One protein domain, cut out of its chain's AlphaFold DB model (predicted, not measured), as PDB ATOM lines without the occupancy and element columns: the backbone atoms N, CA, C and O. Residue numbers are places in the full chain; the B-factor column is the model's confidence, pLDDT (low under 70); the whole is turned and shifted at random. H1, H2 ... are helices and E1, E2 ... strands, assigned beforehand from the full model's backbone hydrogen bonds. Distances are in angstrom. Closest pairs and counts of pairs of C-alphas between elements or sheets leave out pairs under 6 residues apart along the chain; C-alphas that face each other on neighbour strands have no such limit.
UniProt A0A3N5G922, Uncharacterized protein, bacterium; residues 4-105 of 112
ATOM      1  N   ASP A   4     -30.872 -15.728 -64.926       95.38
ATOM      2  CA  ASP A   4     -29.993 -16.068 -63.812       95.38
ATOM      3  C   ASP A   4     -28.781 -16.844 -64.327       95.38
ATOM      4  O   ASP A   4     -28.852 -17.549 -65.343       95.38
ATOM      5  N   ARG A   5     -27.663 -16.712 -63.613       94.62
ATOM      6  CA  ARG A   5     -26.436 -17.466 -63.861       94.62
ATOM      7  C   ARG A   5     -26.177 -18.394 -62.681       94.62
ATOM      8  O   ARG A   5     -25.920 -17.926 -61.575       94.62
ATOM      9  N   ASP A   6     -26.209 -19.693 -62.945       90.56
ATOM     10  CA  ASP A   6     -25.898 -20.723 -61.956       90.56
ATOM     11  C   ASP A   6     -24.384 -20.728 -61.627       90.56
ATOM     12  O   ASP A   6     -23.584 -20.159 -62.383       90.56
ATOM     13  N   PRO A   7     -23.944 -21.363 -60.519       93.19
ATOM     14  CA  PRO A   7     -22.531 -21.381 -60.113       93.19
ATOM     15  C   PRO A   7     -21.564 -21.967 -61.156       93.19
ATOM     16  O   PRO A   7     -20.401 -21.574 -61.213       93.19
ATOM     17  N   ASP A   8     -22.042 -22.870 -62.013       89.75
ATOM     18  CA  ASP A   8     -21.303 -23.443 -63.150       89.75
ATOM     19  C   ASP A   8     -21.181 -22.470 -64.345       89.75
ATOM     20  O   ASP A   8     -20.454 -22.702 -65.312       89.75
ATOM     21  N   GLY A   9     -21.881 -21.339 -64.278       88.75
ATOM     22  CA  GLY A   9     -21.937 -20.314 -65.298       88.75
ATOM     23  C   GLY A   9     -22.934 -20.567 -66.426       88.75
ATOM     24  O   GLY A   9     -22.818 -19.897 -67.465       88.75
ATOM     25  N   THR A  10     -23.881 -21.487 -66.225       93.00
ATOM     26  CA  THR A  10     -25.025 -21.740 -67.108       93.00
ATOM     27  C   THR A  10     -26.095 -20.665 -66.920       93.00
ATOM     28  O   THR A  10     -26.376 -20.243 -65.803       93.00
ATOM     29  N   PHE A  11     -26.681 -20.195 -68.024       96.50
ATOM     30  CA  PHE A  11     -27.741 -19.184 -68.002       96.50
ATOM     31  C   PHE A  11     -29.109 -19.874 -68.034       96.50
ATOM     32  O   PHE A  11     -29.312 -20.810 -68.811       96.50
ATOM     33  N   ARG A  12     -30.060 -19.391 -67.233       95.06
ATOM     34  CA  ARG A  12     -31.447 -19.879 -67.191       95.06
ATOM     35  C   ARG A  12     -32.426 -18.722 -67.090       95.06
ATOM     36  O   ARG A  12     -32.062 -17.653 -66.619       95.06
ATOM     37  N   LEU A  13     -33.673 -18.925 -67.519       95.31
ATOM     38  CA  LEU A  13     -34.730 -17.949 -67.244       95.31
ATOM     39  C   LEU A  13     -34.839 -17.732 -65.733       95.31
ATOM     40  O   LEU A  13     -34.894 -18.701 -64.974       95.31
ATOM     41  N   GLY A  14     -34.888 -16.467 -65.317       95.00
ATOM     42  CA  GLY A  14     -35.121 -16.128 -63.921       95.00
ATOM     43  C   GLY A  14     -36.452 -16.687 -63.414       95.00
ATOM     44  O   GLY A  14     -37.388 -16.933 -64.186       95.00
ATOM     45  N   ARG A  15     -36.548 -16.886 -62.097       92.38
ATOM     46  CA  ARG A  15     -37.750 -17.456 -61.466       92.38
ATOM     47  C   ARG A  15     -39.016 -16.684 -61.852       92.38
ATOM     48  O   ARG A  15     -39.053 -15.459 -61.783       92.38
ATOM     49  N   GLY A  16     -40.061 -17.424 -62.223       92.12
ATOM     50  CA  GLY A  16     -41.361 -16.866 -62.605       92.12
ATOM     51  C   GLY A  16     -41.464 -16.393 -64.057       92.12
ATOM     52  O   GLY A  16     -42.553 -16.011 -64.477       92.12
ATOM     53  N   PHE A  17     -40.385 -16.447 -64.848       94.19
ATOM     54  CA  PHE A  17     -40.464 -16.178 -66.283       94.19
ATOM     55  C   PHE A  17     -40.701 -17.449 -67.089       94.19
ATOM     56  O   PHE A  17     -40.117 -18.501 -66.837       94.19
ATOM     57  N   GLN A  18     -41.534 -17.308 -68.114       91.81
ATOM     58  CA  GLN A  18     -41.754 -18.306 -69.146       91.81
ATOM     59  C   GLN A  18     -41.571 -17.643 -70.503       91.81
ATOM     60  O   GLN A  18     -41.880 -16.461 -70.684       91.81
ATOM     61  N   LEU A  19     -41.042 -18.410 -71.447       92.62
ATOM     62  CA  LEU A  19     -40.876 -17.987 -72.822       92.62
ATOM     63  C   LEU A  19     -41.749 -18.874 -73.698       92.62
ATOM     64  O   LEU A  19     -41.800 -20.082 -73.491       92.62
ATOM     65  N   HIS A  20     -42.412 -18.252 -74.663       88.38
ATOM     66  CA  HIS A  20     -43.213 -18.932 -75.670       88.38
ATOM     67  C   HIS A  20     -42.695 -18.562 -77.058       88.38
ATOM     68  O   HIS A  20     -42.196 -17.449 -77.274       88.38
ATOM     69  N   GLY A  21     -42.836 -19.487 -77.995       84.69
ATOM     70  CA  GLY A  21     -42.455 -19.345 -79.389       84.69
ATOM     71  C   GLY A  21     -43.120 -18.154 -80.072       84.69
ATOM     72  O   GLY A  21     -44.167 -17.652 -79.663       84.69
ATOM     73  N   GLY A  22     -42.470 -17.655 -81.125       82.00
ATOM     74  CA  GLY A  22     -42.985 -16.550 -81.944       82.00
ATOM     75  C   GLY A  22     -42.879 -15.156 -81.309       82.00
ATOM     76  O   GLY A  22     -43.032 -14.156 -82.012       82.00
ATOM     77  N   LYS A  23     -42.553 -15.042 -80.013       88.75
ATOM     78  CA  LYS A  23     -42.220 -13.753 -79.394       88.75
ATOM     79  C   LYS A  23     -40.921 -13.203 -79.985       88.75
ATOM     80  O   LYS A  23     -39.928 -13.918 -80.100       88.75
ATOM     81  N   ARG A  24     -40.934 -11.911 -80.324       93.12
ATOM     82  CA  ARG A  24     -39.747 -11.159 -80.751       93.12
ATOM     83  C   ARG A  24     -38.885 -10.844 -79.530       93.12
ATOM     84  O   ARG A  24     -39.373 -10.223 -78.589       93.12
ATOM     85  N   ILE A  25     -37.626 -11.264 -79.550       94.69
ATOM     86  CA  ILE A  25     -36.697 -11.170 -78.419       94.69
ATOM     87  C   ILE A  25     -35.548 -10.237 -78.791       94.69
ATOM     88  O   ILE A  25     -34.781 -10.520 -79.712       94.69
ATOM     89  N   LEU A  26     -35.423  -9.134 -78.055       96.38
ATOM     90  CA  LEU A  26     -34.240  -8.279 -78.059       96.38
ATOM     91  C   LEU A  26     -33.365  -8.676 -76.868       96.38
ATOM     92  O   LEU A  26     -33.836  -8.677 -75.731       96.38
ATOM     93  N   LEU A  27     -32.108  -9.020 -77.129       96.88
ATOM     94  CA  LEU A  27     -31.141  -9.305 -76.072       96.88
ATOM     95  C   LEU A  27     -30.556  -7.990 -75.556       96.88
ATOM     96  O   LEU A  27     -30.223  -7.115 -76.353       96.88
ATOM     97  N   VAL A  28     -30.412  -7.858 -74.241       97.44
ATOM     98  CA  VAL A  28     -29.827  -6.666 -73.618       97.44
ATOM     99  C   VAL A  28     -28.740  -7.096 -72.645       97.44
ATOM    100  O   VAL A  28     -28.963  -8.009 -71.852       97.44
ATOM    101  N   ASP A  29     -27.583  -6.447 -72.730       96.62
ATOM    102  CA  ASP A  29     -26.456  -6.618 -71.808       96.62
ATOM    103  C   ASP A  29     -25.882  -5.240 -71.444       96.62
ATOM    104  O   ASP A  29     -26.158  -4.246 -72.120       96.62
ATOM    105  N   ASP A  30     -25.095  -5.146 -70.380       97.12
ATOM    106  CA  ASP A  30     -24.483  -3.877 -69.983       97.12
ATOM    107  C   ASP A  30     -23.257  -3.546 -70.852       97.12
ATOM    108  O   ASP A  30     -23.210  -2.498 -71.507       97.12
ATOM    109  N   VAL A  31     -22.288  -4.459 -70.918       96.75
ATOM    110  CA  VAL A  31     -20.983  -4.256 -71.544       96.75
ATOM    111  C   VAL A  31     -20.678  -5.376 -72.531       96.75
ATOM    112  O   VAL A  31     -20.492  -6.540 -72.172       96.75
ATOM    113  N   TYR A  32     -20.507  -5.013 -73.800       96.00
ATOM    114  CA  TYR A  32     -20.029  -5.945 -74.807       96.00
ATOM    115  C   TYR A  32     -18.514  -6.123 -74.721       96.00
ATOM    116  O   TYR A  32     -17.739  -5.183 -74.906       96.00
ATOM    117  N   THR A  33     -18.104  -7.369 -74.485       93.69
ATOM    118  CA  THR A  33     -16.704  -7.803 -74.517       93.69
ATOM    119  C   THR A  33     -16.484  -8.788 -75.662       93.69
ATOM    120  O   THR A  33     -16.284  -8.395 -76.797       93.69
ATOM    121  N   THR A  34     -16.598 -10.086 -75.410       92.38
ATOM    122  CA  THR A  34     -16.459 -11.141 -76.425       92.38
ATOM    123  C   THR A  34     -17.805 -11.594 -76.999       92.38
ATOM    124  O   THR A  34     -17.862 -12.549 -77.779       92.38
ATOM    125  N   GLY A  35     -18.914 -11.009 -76.530       92.50
ATOM    126  CA  GLY A  35     -20.284 -11.459 -76.807       92.50
ATOM    127  C   GLY A  35     -20.659 -12.802 -76.161       92.50
ATOM    128  O   GLY A  35     -21.701 -13.369 -76.485       92.50
ATOM    129  N   GLY A  36     -19.820 -13.347 -75.269       93.19
ATOM    130  CA  GLY A  36     -20.038 -14.660 -74.650       93.19
ATOM    131  C   GLY A  36     -21.341 -14.763 -73.855       93.19
ATOM    132  O   GLY A  36     -22.062 -15.749 -74.004       93.19
ATOM    133  N   SER A  37     -21.676 -13.740 -73.064       94.00
ATOM    134  CA  SER A  37     -22.925 -13.687 -72.293       94.00
ATOM    135  C   SER A  37     -24.155 -13.717 -73.200       94.00
ATOM    136  O   SER A  37     -25.034 -14.553 -73.014       94.00
ATOM    137  N   LEU A  38     -24.169 -12.905 -74.261       95.12
ATOM    138  CA  LEU A  38     -25.248 -12.893 -75.254       95.12
ATOM    139  C   LEU A  38     -25.421 -14.254 -75.955       95.12
ATOM    140  O   LEU A  38     -26.547 -14.711 -76.147       95.12
ATOM    141  N   ARG A  39     -24.325 -14.959 -76.280       94.00
ATOM    142  CA  ARG A  39     -24.397 -16.326 -76.835       94.00
ATOM    143  C   ARG A  39     -25.015 -17.322 -75.853       94.00
ATOM    144  O   ARG A  39     -25.851 -18.134 -76.245       94.00
ATOM    145  N   LYS A  40     -24.635 -17.250 -74.574       94.62
ATOM    146  CA  LYS A  40     -25.235 -18.078 -73.515       94.62
ATOM    147  C   LYS A  40     -26.713 -17.746 -73.309       94.62
ATOM    148  O   LYS A  40     -27.509 -18.660 -73.120       94.62
ATOM    149  N   ALA A  41     -27.089 -16.474 -73.424       95.00
ATOM    150  CA  ALA A  41     -28.474 -16.034 -73.351       95.00
ATOM    151  C   ALA A  41     -29.335 -16.627 -74.478       95.00
ATOM    152  O   ALA A  41     -30.404 -17.172 -74.209       95.00
ATOM    153  N   ILE A  42     -28.838 -16.617 -75.721       94.19
ATOM    154  CA  ILE A  42     -29.500 -17.274 -76.863       94.19
ATOM    155  C   ILE A  42     -29.722 -18.763 -76.578       94.19
ATOM    156  O   ILE A  42     -30.827 -19.274 -76.764       94.19
ATOM    157  N   ALA A  43     -28.684 -19.459 -76.102       93.62
ATOM    158  CA  ALA A  43     -28.775 -20.879 -75.774       93.62
ATOM    159  C   ALA A  43     -29.814 -21.152 -74.673       93.62
ATOM    160  O   ALA A  43     -30.612 -22.080 -74.814       93.62
ATOM    161  N   ALA A  44     -29.852 -20.323 -73.627       94.88
ATOM    162  CA  ALA A  44     -30.808 -20.430 -72.528       94.88
ATOM    163  C   ALA A  44     -32.258 -20.217 -72.992       94.88
ATOM    164  O   ALA A  44     -33.130 -21.026 -72.675       94.88
ATOM    165  N   CYS A  45     -32.517 -19.177 -73.790       94.00
ATOM    166  CA  CYS A  45     -33.841 -18.918 -74.357       94.00
ATOM    167  C   CYS A  45     -34.299 -20.068 -75.265       94.00
ATOM    168  O   CYS A  45     -35.412 -20.567 -75.107       94.00
ATOM    169  N   ASN A  46     -33.425 -20.553 -76.152       93.06
ATOM    170  CA  ASN A  46     -33.725 -21.704 -77.008       93.06
ATOM    171  C   ASN A  46     -33.984 -22.981 -76.197       93.06
ATOM    172  O   ASN A  46     -34.854 -23.770 -76.551       93.06
ATOM    173  N   ALA A  47     -33.244 -23.207 -75.108       93.25
ATOM    174  CA  ALA A  47     -33.475 -24.343 -74.223       93.25
ATOM    175  C   ALA A  47     -34.839 -24.256 -73.522       93.25
ATOM    176  O   ALA A  47     -35.514 -25.275 -73.409       93.25
ATOM    177  N   ALA A  48     -35.262 -23.056 -73.115       93.50
ATOM    178  CA  ALA A  48     -36.525 -22.843 -72.410       93.50
ATOM    179  C   ALA A  48     -37.770 -23.179 -73.248       93.50
ATOM    180  O   ALA A  48     -38.770 -23.611 -72.687       93.50
ATOM    181  N   VAL A  49     -37.704 -23.019 -74.574       94.06
ATOM    182  CA  VAL A  49     -38.830 -23.301 -75.491       94.06
ATOM    183  C   VAL A  49     -38.750 -24.685 -76.150       94.06
ATOM    184  O   VAL A  49     -39.697 -25.133 -76.794       94.06
ATOM    185  N   ARG A  50     -37.625 -25.395 -75.979       92.06
ATOM    186  CA  ARG A  50     -37.334 -26.652 -76.689       92.06
ATOM    187  C   ARG A  50     -38.343 -27.759 -76.394       92.06
ATOM    188  O   ARG A  50     -38.735 -28.467 -77.315       92.06
ATOM    189  N   SER A  51     -38.744 -27.932 -75.133       91.38
ATOM    190  CA  SER A  51     -39.685 -28.992 -74.735       91.38
ATOM    191  C   SER A  51     -41.086 -28.792 -75.315       91.38
ATOM    192  O   SER A  51     -41.803 -29.767 -75.504       91.38
ATOM    193  N   ALA A  52     -41.451 -27.549 -75.634       90.88
ATOM    194  CA  ALA A  52     -42.700 -27.205 -76.302       90.88
ATOM    195  C   ALA A  52     -42.618 -27.335 -77.838       90.88
ATOM    196  O   ALA A  52     -43.609 -27.101 -78.519       90.88
ATOM    197  N   GLY A  53     -41.451 -27.690 -78.401       92.00
ATOM    198  CA  GLY A  53     -41.236 -27.726 -79.855       92.00
ATOM    199  C   GLY A  53     -41.246 -26.339 -80.511       92.00
ATOM    200  O   GLY A  53     -41.390 -26.219 -81.726       92.00
ATOM    201  N   GLU A  54     -41.104 -25.287 -79.709       94.19
ATOM    202  CA  GLU A  54     -41.205 -23.897 -80.133       94.19
ATOM    203  C   GLU A  54     -39.830 -23.306 -80.483       94.19
ATOM    204  O   GLU A  54     -38.779 -23.826 -80.101       94.19
ATOM    205  N   GLN A  55     -39.827 -22.188 -81.216       90.00
ATOM    206  CA  GLN A  55     -38.608 -21.491 -81.633       90.00
ATOM    207  C   GLN A  55     -38.614 -20.030 -81.175       90.00
ATOM    208  O   GLN A  55     -39.628 -19.327 -81.262       90.00
ATOM    209  N   CYS A  56     -37.455 -19.565 -80.709       92.25
ATOM    210  CA  CYS A  56     -37.229 -18.164 -80.374       92.25
ATOM    211  C   CYS A  56     -37.051 -17.325 -81.645       92.25
ATOM    212  O   CYS A  56     -36.316 -17.713 -82.550       92.25
ATOM    213  N   ASN A  57     -37.659 -16.139 -81.682       93.19
ATOM    214  CA  ASN A  57     -37.442 -15.158 -82.742       93.19
ATOM    215  C   ASN A  57     -36.588 -14.003 -82.201       93.19
ATOM    216  O   ASN A  57     -37.112 -13.040 -81.638       93.19
ATOM    217  N   PHE A  58     -35.268 -14.108 -82.330       94.00
ATOM    218  CA  PHE A  58     -34.352 -13.044 -81.924       94.00
ATOM    219  C   PHE A  58     -34.298 -11.945 -82.988       94.00
ATOM    220  O   PHE A  58     -34.125 -12.232 -84.167       94.00
ATOM    221  N   VAL A  59     -34.409 -10.684 -82.570       95.31
ATOM    222  CA  VAL A  59     -34.433  -9.533 -83.495       95.31
ATOM    223  C   VAL A  59     -33.157  -8.699 -83.475       95.31
ATOM    224  O   VAL A  59     -32.983  -7.831 -84.324       95.31
ATOM    225  N   GLY A  60     -32.276  -8.937 -82.505       95.56
ATOM    226  CA  GLY A  60     -31.052  -8.169 -82.317       95.56
ATOM    227  C   GLY A  60     -30.525  -8.243 -80.890       95.56
ATOM    228  O   GLY A  60     -31.110  -8.901 -80.020       95.56
ATOM    229  N   ALA A  61     -29.438  -7.516 -80.657       97.31
ATOM    230  CA  ALA A  61     -28.903  -7.244 -79.334       97.31
ATOM    231  C   ALA A  61     -28.630  -5.746 -79.145       97.31
ATOM    232  O   ALA A  61     -28.307  -5.032 -80.093       97.31
ATOM    233  N   ALA A  62     -28.739  -5.277 -77.911       97.88
ATOM    234  CA  ALA A  62     -28.377  -3.928 -77.518       97.88
ATOM    235  C   ALA A  62     -27.481  -3.983 -76.282       97.88
ATOM    236  O   ALA A  62     -27.740  -4.751 -75.357       97.88
ATOM    237  N   VAL A  63     -26.438  -3.160 -76.266       98.25
ATOM    238  CA  VAL A  63     -25.588  -2.974 -75.091       98.25
ATOM    239  C   VAL A  63     -25.471  -1.505 -74.731       98.25
ATOM    240  O   VAL A  63     -25.618  -0.628 -75.587       98.25
ATOM    241  N   VAL A  64     -25.181  -1.213 -73.468       98.31
ATOM    242  CA  VAL A  64     -24.891   0.167 -73.066       98.31
ATOM    243  C   VAL A  64     -23.510   0.565 -73.581       98.31
ATOM    244  O   VAL A  64     -23.373   1.591 -74.244       98.31
ATOM    245  N   LEU A  65     -22.501  -0.273 -73.344       97.69
ATOM    246  CA  LEU A  65     -21.117   0.011 -73.696       97.69
ATOM    247  C   LEU A  65     -20.527  -1.078 -74.595       97.69
ATOM    248  O   LEU A  65     -20.480  -2.247 -74.225       97.69
ATOM    249  N   ASN A  66     -19.984  -0.684 -75.743       97.00
ATOM    250  CA  ASN A  66     -19.069  -1.506 -76.521       97.00
ATOM    251  C   ASN A  66     -17.623  -1.079 -76.240       97.00
ATOM    252  O   ASN A  66     -17.255   0.060 -76.533       97.00
ATOM    253  N   ARG A  67     -16.813  -1.998 -75.701       95.44
ATOM    254  CA  ARG A  67     -15.399  -1.747 -75.385       95.44
ATOM    255  C   ARG A  67     -14.394  -2.453 -76.296       95.44
ATOM    256  O   ARG A  67     -13.198  -2.366 -76.022       95.44
ATOM    257  N   VAL A  68     -14.845  -3.181 -77.324       94.00
ATOM    258  CA  VAL A  68     -13.913  -3.867 -78.233       94.00
ATOM    259  C   VAL A  68     -13.169  -2.866 -79.105       94.00
ATOM    260  O   VAL A  68     -13.759  -1.907 -79.600       94.00
ATOM    261  N   SER A  69     -11.868  -3.094 -79.265       90.81
ATOM    262  CA  SER A  69     -10.981  -2.268 -80.085       90.81
ATOM    263  C   SER A  69     -11.042  -2.629 -81.567       90.81
ATOM    264  O   SER A  69     -10.966  -1.734 -82.402       90.81
ATOM    265  N   ASP A  70     -11.219  -3.912 -81.886       90.81
ATOM    266  CA  ASP A  70     -11.491  -4.392 -83.240       90.81
ATOM    267  C   ASP A  70     -12.993  -4.253 -83.564       90.81
ATOM    268  O   ASP A  70     -13.812  -4.954 -82.957       90.81
ATOM    269  N   PRO A  71     -13.391  -3.385 -84.513       86.56
ATOM    270  CA  PRO A  71     -14.788  -3.233 -84.908       86.56
ATOM    271  C   PRO A  71     -15.406  -4.527 -85.452       86.56
ATOM    272  O   PRO A  71     -16.587  -4.782 -85.212       86.56
ATOM    273  N   GLU A  72     -14.616  -5.389 -86.103       89.81
ATOM    274  CA  GLU A  72     -15.087  -6.670 -86.646       89.81
ATOM    275  C   GLU A  72     -15.404  -7.695 -85.544       89.81
ATOM    276  O   GLU A  72     -16.094  -8.692 -85.781       89.81
ATOM    277  N   ALA A  73     -14.950  -7.455 -84.310       90.62
ATOM    278  CA  ALA A  73     -15.302  -8.263 -83.146       90.62
ATOM    279  C   ALA A  73     -16.676  -7.889 -82.549       90.62
ATOM    280  O   ALA A  73     -17.242  -8.663 -81.761       90.62
ATOM    281  N   PHE A  74     -17.256  -6.744 -82.930       93.56
ATOM    282  CA  PHE A  74     -18.570  -6.295 -82.460       93.56
ATOM    283  C   PHE A  74     -19.716  -6.958 -83.237       93.56
ATOM    284  O   PHE A  74     -20.486  -6.324 -83.955       93.56
ATOM    285  N   ARG A  75     -19.826  -8.280 -83.093       92.25
ATOM    286  CA  ARG A  75     -20.833  -9.107 -83.765       92.25
ATOM    287  C   ARG A  75     -21.144 -10.377 -82.986       92.25
ATOM    288  O   ARG A  75     -20.278 -10.987 -82.361       92.25
ATOM    289  N   LEU A  76     -22.372 -10.866 -83.111       87.12
ATOM    290  CA  LEU A  76     -22.753 -12.165 -82.564       87.12
ATOM    291  C   LEU A  76     -22.433 -13.277 -83.566       87.12
ATOM    292  O   LEU A  76     -23.283 -13.685 -84.335       87.12
ATOM    293  N   ALA A  77     -21.212 -13.815 -83.540       74.38
ATOM    294  CA  ALA A  77     -20.749 -14.801 -84.531       74.38
ATOM    295  C   ALA A  77     -21.656 -16.041 -84.731       74.38
ATOM    296  O   ALA A  77     -21.589 -16.682 -85.772       74.38
ATOM    297  N   THR A  78     -22.487 -16.393 -83.747       69.19
ATOM    298  CA  THR A  78     -23.395 -17.553 -83.801       69.19
ATOM    299  C   THR A  78     -24.701 -17.270 -84.551       69.19
ATOM    300  O   THR A  78     -25.381 -18.210 -84.948       69.19
ATOM    301  N   VAL A  79     -25.079 -15.999 -84.725       70.25
ATOM    302  CA  VAL A  79     -26.352 -15.593 -85.333       70.25
ATOM    303  C   VAL A  79     -26.183 -14.294 -86.115       70.25
ATOM    304  O   VAL A  79     -25.657 -13.311 -85.603       70.25
ATOM    305  N   THR A  80     -26.676 -14.248 -87.350       81.81
ATOM    306  CA  THR A  80     -26.672 -13.012 -88.143       81.81
ATOM    307  C   THR A  80     -27.768 -12.078 -87.638       81.81
ATOM    308  O   THR A  80     -28.874 -12.048 -88.170       81.81
ATOM    309  N   LEU A  81     -27.476 -11.351 -86.558       88.19
ATOM    310  CA  LEU A  81     -28.379 -10.389 -85.934       88.19
ATOM    311  C   LEU A  81     -27.678  -9.045 -85.743       88.19
ATOM    312  O   LEU A  81     -26.491  -9.026 -85.402       88.19
ATOM    313  N   PRO A  82     -28.401  -7.924 -85.908       93.62
ATOM    314  CA  PRO A  82     -27.845  -6.616 -85.619       93.62
ATOM    315  C   PRO A  82     -27.527  -6.498 -84.127       93.62
ATOM    316  O   PRO A  82     -28.290  -6.957 -83.271       93.62
ATOM    317  N   ILE A  83     -26.411  -5.842 -83.823       96.06
ATOM    318  CA  ILE A  83     -26.062  -5.424 -82.470       96.06
ATOM    319  C   ILE A  83     -25.789  -3.924 -82.460       96.06
ATOM    320  O   ILE A  83     -25.127  -3.397 -83.353       96.06
ATOM    321  N   VAL A  84     -26.330  -3.233 -81.461       96.94
ATOM    322  CA  VAL A  84     -26.148  -1.790 -81.271       96.94
ATOM    323  C   VAL A  84     -25.567  -1.505 -79.894       96.94
ATOM    324  O   VAL A  84     -25.797  -2.256 -78.947       96.94
ATOM    325  N   ALA A  85     -24.816  -0.413 -79.784       97.94
ATOM    326  CA  ALA A  85     -24.287   0.083 -78.522       97.94
ATOM    327  C   ALA A  85     -24.662   1.554 -78.343       97.94
ATOM    328  O   ALA A  85     -24.603   2.315 -79.308       97.94
ATOM    329  N   ALA A  86     -25.022   1.958 -77.124       98.25
ATOM    330  CA  ALA A  86     -25.252   3.371 -76.823       98.25
ATOM    331  C   ALA A  86     -23.936   4.168 -76.811       98.25
ATOM    332  O   ALA A  86     -23.889   5.304 -77.275       98.25
ATOM    333  N   VAL A  87     -22.860   3.555 -76.310       97.94
ATOM    334  CA  VAL A  87     -21.519   4.141 -76.244       97.94
ATOM    335  C   VAL A  87     -20.503   3.176 -76.846       97.94
ATOM    336  O   VAL A  87     -20.492   1.989 -76.520       97.94
ATOM    337  N   HIS A  88     -19.616   3.695 -77.693       96.19
ATOM    338  CA  HIS A  88     -18.434   2.984 -78.169       96.19
ATOM    339  C   HIS A  88     -17.188   3.605 -77.528       96.19
ATOM    340  O   HIS A  88     -16.879   4.770 -77.768       96.19
ATOM    341  N   TYR A  89     -16.503   2.837 -76.682       95.50
ATOM    342  CA  TYR A  89     -15.306   3.267 -75.960       95.50
ATOM    343  C   TYR A  89     -14.262   2.140 -75.988       95.50
ATOM    344  O   TYR A  89     -14.189   1.341 -75.048       95.50
ATOM    345  N   PRO A  90     -13.497   2.015 -77.088       91.75
ATOM    346  CA  PRO A  90     -12.552   0.923 -77.270       91.75
ATOM    347  C   PRO A  90     -11.428   1.020 -76.238       91.75
ATOM    348  O   PRO A  90     -10.757   2.047 -76.116       91.75
ATOM    349  N   LEU A  91     -11.212  -0.063 -75.493       88.62
ATOM    350  CA  LEU A  91     -10.099  -0.160 -74.556       88.62
ATOM    351  C   LEU A  91      -8.890  -0.806 -75.226       88.62
ATOM    352  O   LEU A  91      -9.014  -1.634 -76.127       88.62
ATOM    353  N   ARG A  92      -7.696  -0.427 -74.760       86.50
ATOM    354  CA  ARG A  92      -6.465  -1.106 -75.153       86.50
ATOM    355  C   ARG A  92      -6.348  -2.405 -74.364       86.50
ATOM    356  O   ARG A  92      -6.208  -2.369 -73.144       86.50
ATOM    357  N   ASP A  93      -6.359  -3.518 -75.081       85.19
ATOM    358  CA  ASP A  93      -6.002  -4.820 -74.539       85.19
ATOM    359  C   ASP A  93      -4.488  -5.030 -74.693       85.19
ATOM    360  O   ASP A  93      -3.887  -4.629 -75.693       85.19
ATOM    361  N   TRP A  94      -3.860  -5.625 -73.683       87.75
ATOM    362  CA  TRP A  94      -2.450  -6.003 -73.721       87.75
ATOM    363  C   TRP A  94      -2.328  -7.508 -73.538       87.75
ATOM    364  O   TRP A  94      -2.936  -8.067 -72.623       87.75
ATOM    365  N   ASP A  95      -1.460  -8.141 -74.324       89.62
ATOM    366  CA  ASP A  95      -0.922  -9.442 -73.941       89.62
ATOM    367  C   ASP A  95      -0.206  -9.322 -72.596       89.62
ATOM    368  O   ASP A  95       0.440  -8.310 -72.304       89.62
ATOM    369  N   ALA A  96      -0.274 -10.375 -71.780       86.88
ATOM    370  CA  ALA A  96       0.330 -10.372 -70.448       86.88
ATOM    371  C   ALA A  96       1.826  -9.990 -70.482       86.88
ATOM    372  O   ALA A  96       2.285  -9.249 -69.614       86.88
ATOM    373  N   ALA A  97       2.554 -10.424 -71.521       91.12
ATOM    374  CA  ALA A  97       3.969 -10.112 -71.735       91.12
ATOM    375  C   ALA A  97       4.239  -8.648 -72.144       91.12
ATOM    376  O   ALA A  97       5.347  -8.157 -71.949       91.12
ATOM    377  N   ALA A  98       3.246  -7.949 -72.699       94.50
ATOM    378  CA  ALA A  98       3.359  -6.569 -73.180       94.50
ATOM    379  C   ALA A  98       2.670  -5.546 -72.257       94.50
ATOM    380  O   ALA A  98       2.692  -4.344 -72.531       94.50
ATOM    381  N   CYS A  99       2.035  -5.998 -71.172       92.50
ATOM    382  CA  CYS A  99       1.300  -5.124 -70.268       92.50
ATOM    383  C   CYS A  99       2.262  -4.265 -69.416       92.50
ATOM    384  O   CYS A  99       3.003  -4.808 -68.587       92.50
ATOM    385  N   PRO A 100       2.222  -2.920 -69.531       92.56
ATOM    386  CA  PRO A 100       3.139  -2.035 -68.807       92.56
ATOM    387  C   PRO A 100       2.921  -2.069 -67.290       92.56
ATOM    388  O   PRO A 100       3.845  -1.798 -66.524       92.56
ATOM    389  N   TYR A 101       1.712  -2.410 -66.838       92.25
ATOM    390  CA  TYR A 101       1.397  -2.539 -65.416       92.25
ATOM    391  C   TYR A 101       1.874  -3.878 -64.841       92.25
ATOM    392  O   TYR A 101       2.397  -3.898 -63.729       92.25
ATOM    393  N   CYS A 102       1.787  -4.969 -65.617       91.81
ATOM    394  CA  CYS A 102       2.336  -6.272 -65.230       91.81
ATOM    395  C   CYS A 102       3.862  -6.222 -65.112       91.81
ATOM    396  O   CYS A 102       4.409  -6.710 -64.127       91.81
ATOM    397  N   ALA A 103       4.547  -5.568 -66.059       92.25
ATOM    398  CA  ALA A 103       5.999  -5.370 -66.002       92.25
ATOM    399  C   ALA A 103       6.446  -4.603 -64.741       92.25
ATOM    400  O   ALA A 103       7.547  -4.804 -64.239       92.25
ATOM    401  N   ARG A 104       5.569  -3.743 -64.210       93.06
ATOM    402  CA  ARG A 104       5.778  -2.971 -62.977       93.06
ATOM    403  C   ARG A 104       5.261  -3.675 -61.720       93.06
ATOM    404  O   ARG A 104       5.301  -3.073 -60.653       93.06
ATOM    405  N   GLN A 105       4.737  -4.894 -61.855       91.75
ATOM    406  CA  GLN A 105       4.099  -5.665 -60.784       91.75
ATOM    407  C   GLN A 105       3.074  -4.854 -59.973       91.75
ATOM    408  O   GLN A 105       2.967  -5.005 -58.758       91.75
TER     409      GLN A 105
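This is residues 4 to 105 of the 112 residues of an uncharacterized protein of bacterium (UniProt A0A3N5G922). A small, twisted sheet of three parallel strands has one long helix, H1, over one face, and the short strand E1 packs on that helix. Beyond E4 a tail runs away from this body to the small helix H2; its residues 95 to 101 stick out. The 102 printed residues hold E1, E2, H1, E3, E4 and H2 in that order, with the sheet in the order E2, E3, E4; the class is mixed, with under half of the residues in named elements. The whole is loose, with a radius of gyration of the C-alphas of 16.7 A and spans of 55 by 30 by 20 A.

E1 is residues 11 to 13, beginning at C-alpha 11 (-27.741, -19.184, -68.002). E2, residues 24 to 32, measures 21.2 A and bends by 64 degrees at residue 29. H1, residues 36 to 50, measures 21.1 A. E3, residues 57 to 66, measures 23.7 A and bends by 59 degrees at residue 63. E4 is residues 83 to 88, and H2, residues 100 to 103, ends at C-alpha 103 (5.999, -5.370, -66.002).

E3 is the inner strand, parallel to E2 at 20 degrees, with N 27 and O 60 3.1 A apart, and to E4 at 13 degrees, with N 84 and O 61 3.0 A apart. E2, H1 and E3 form a strand-helix-strand unit, two parallel strands joined through a helix, with a right-handed crossover. H1 is on the sheet, making two layers, at a height over the sheet of 10.2 A, over E2 and E3; its closest C-alphas to E2 are Leu 38 and Leu 27, 6.9 A. The closest C-alphas of E1 and H1, Arg 12 and Ala 44, are 5.4 A apart. H2 is not on the sheet. In H1 every O i to N i+4 pair is within hydrogen-bond range; H2 is too short for one.

The C-alphas farthest apart, Ala 52 and Arg 104, are 55.8 A apart. The printed part has no cut, and the links E3 to E4 and E4 to H2 are long. Residue 78 alone is under 70 in pLDDT.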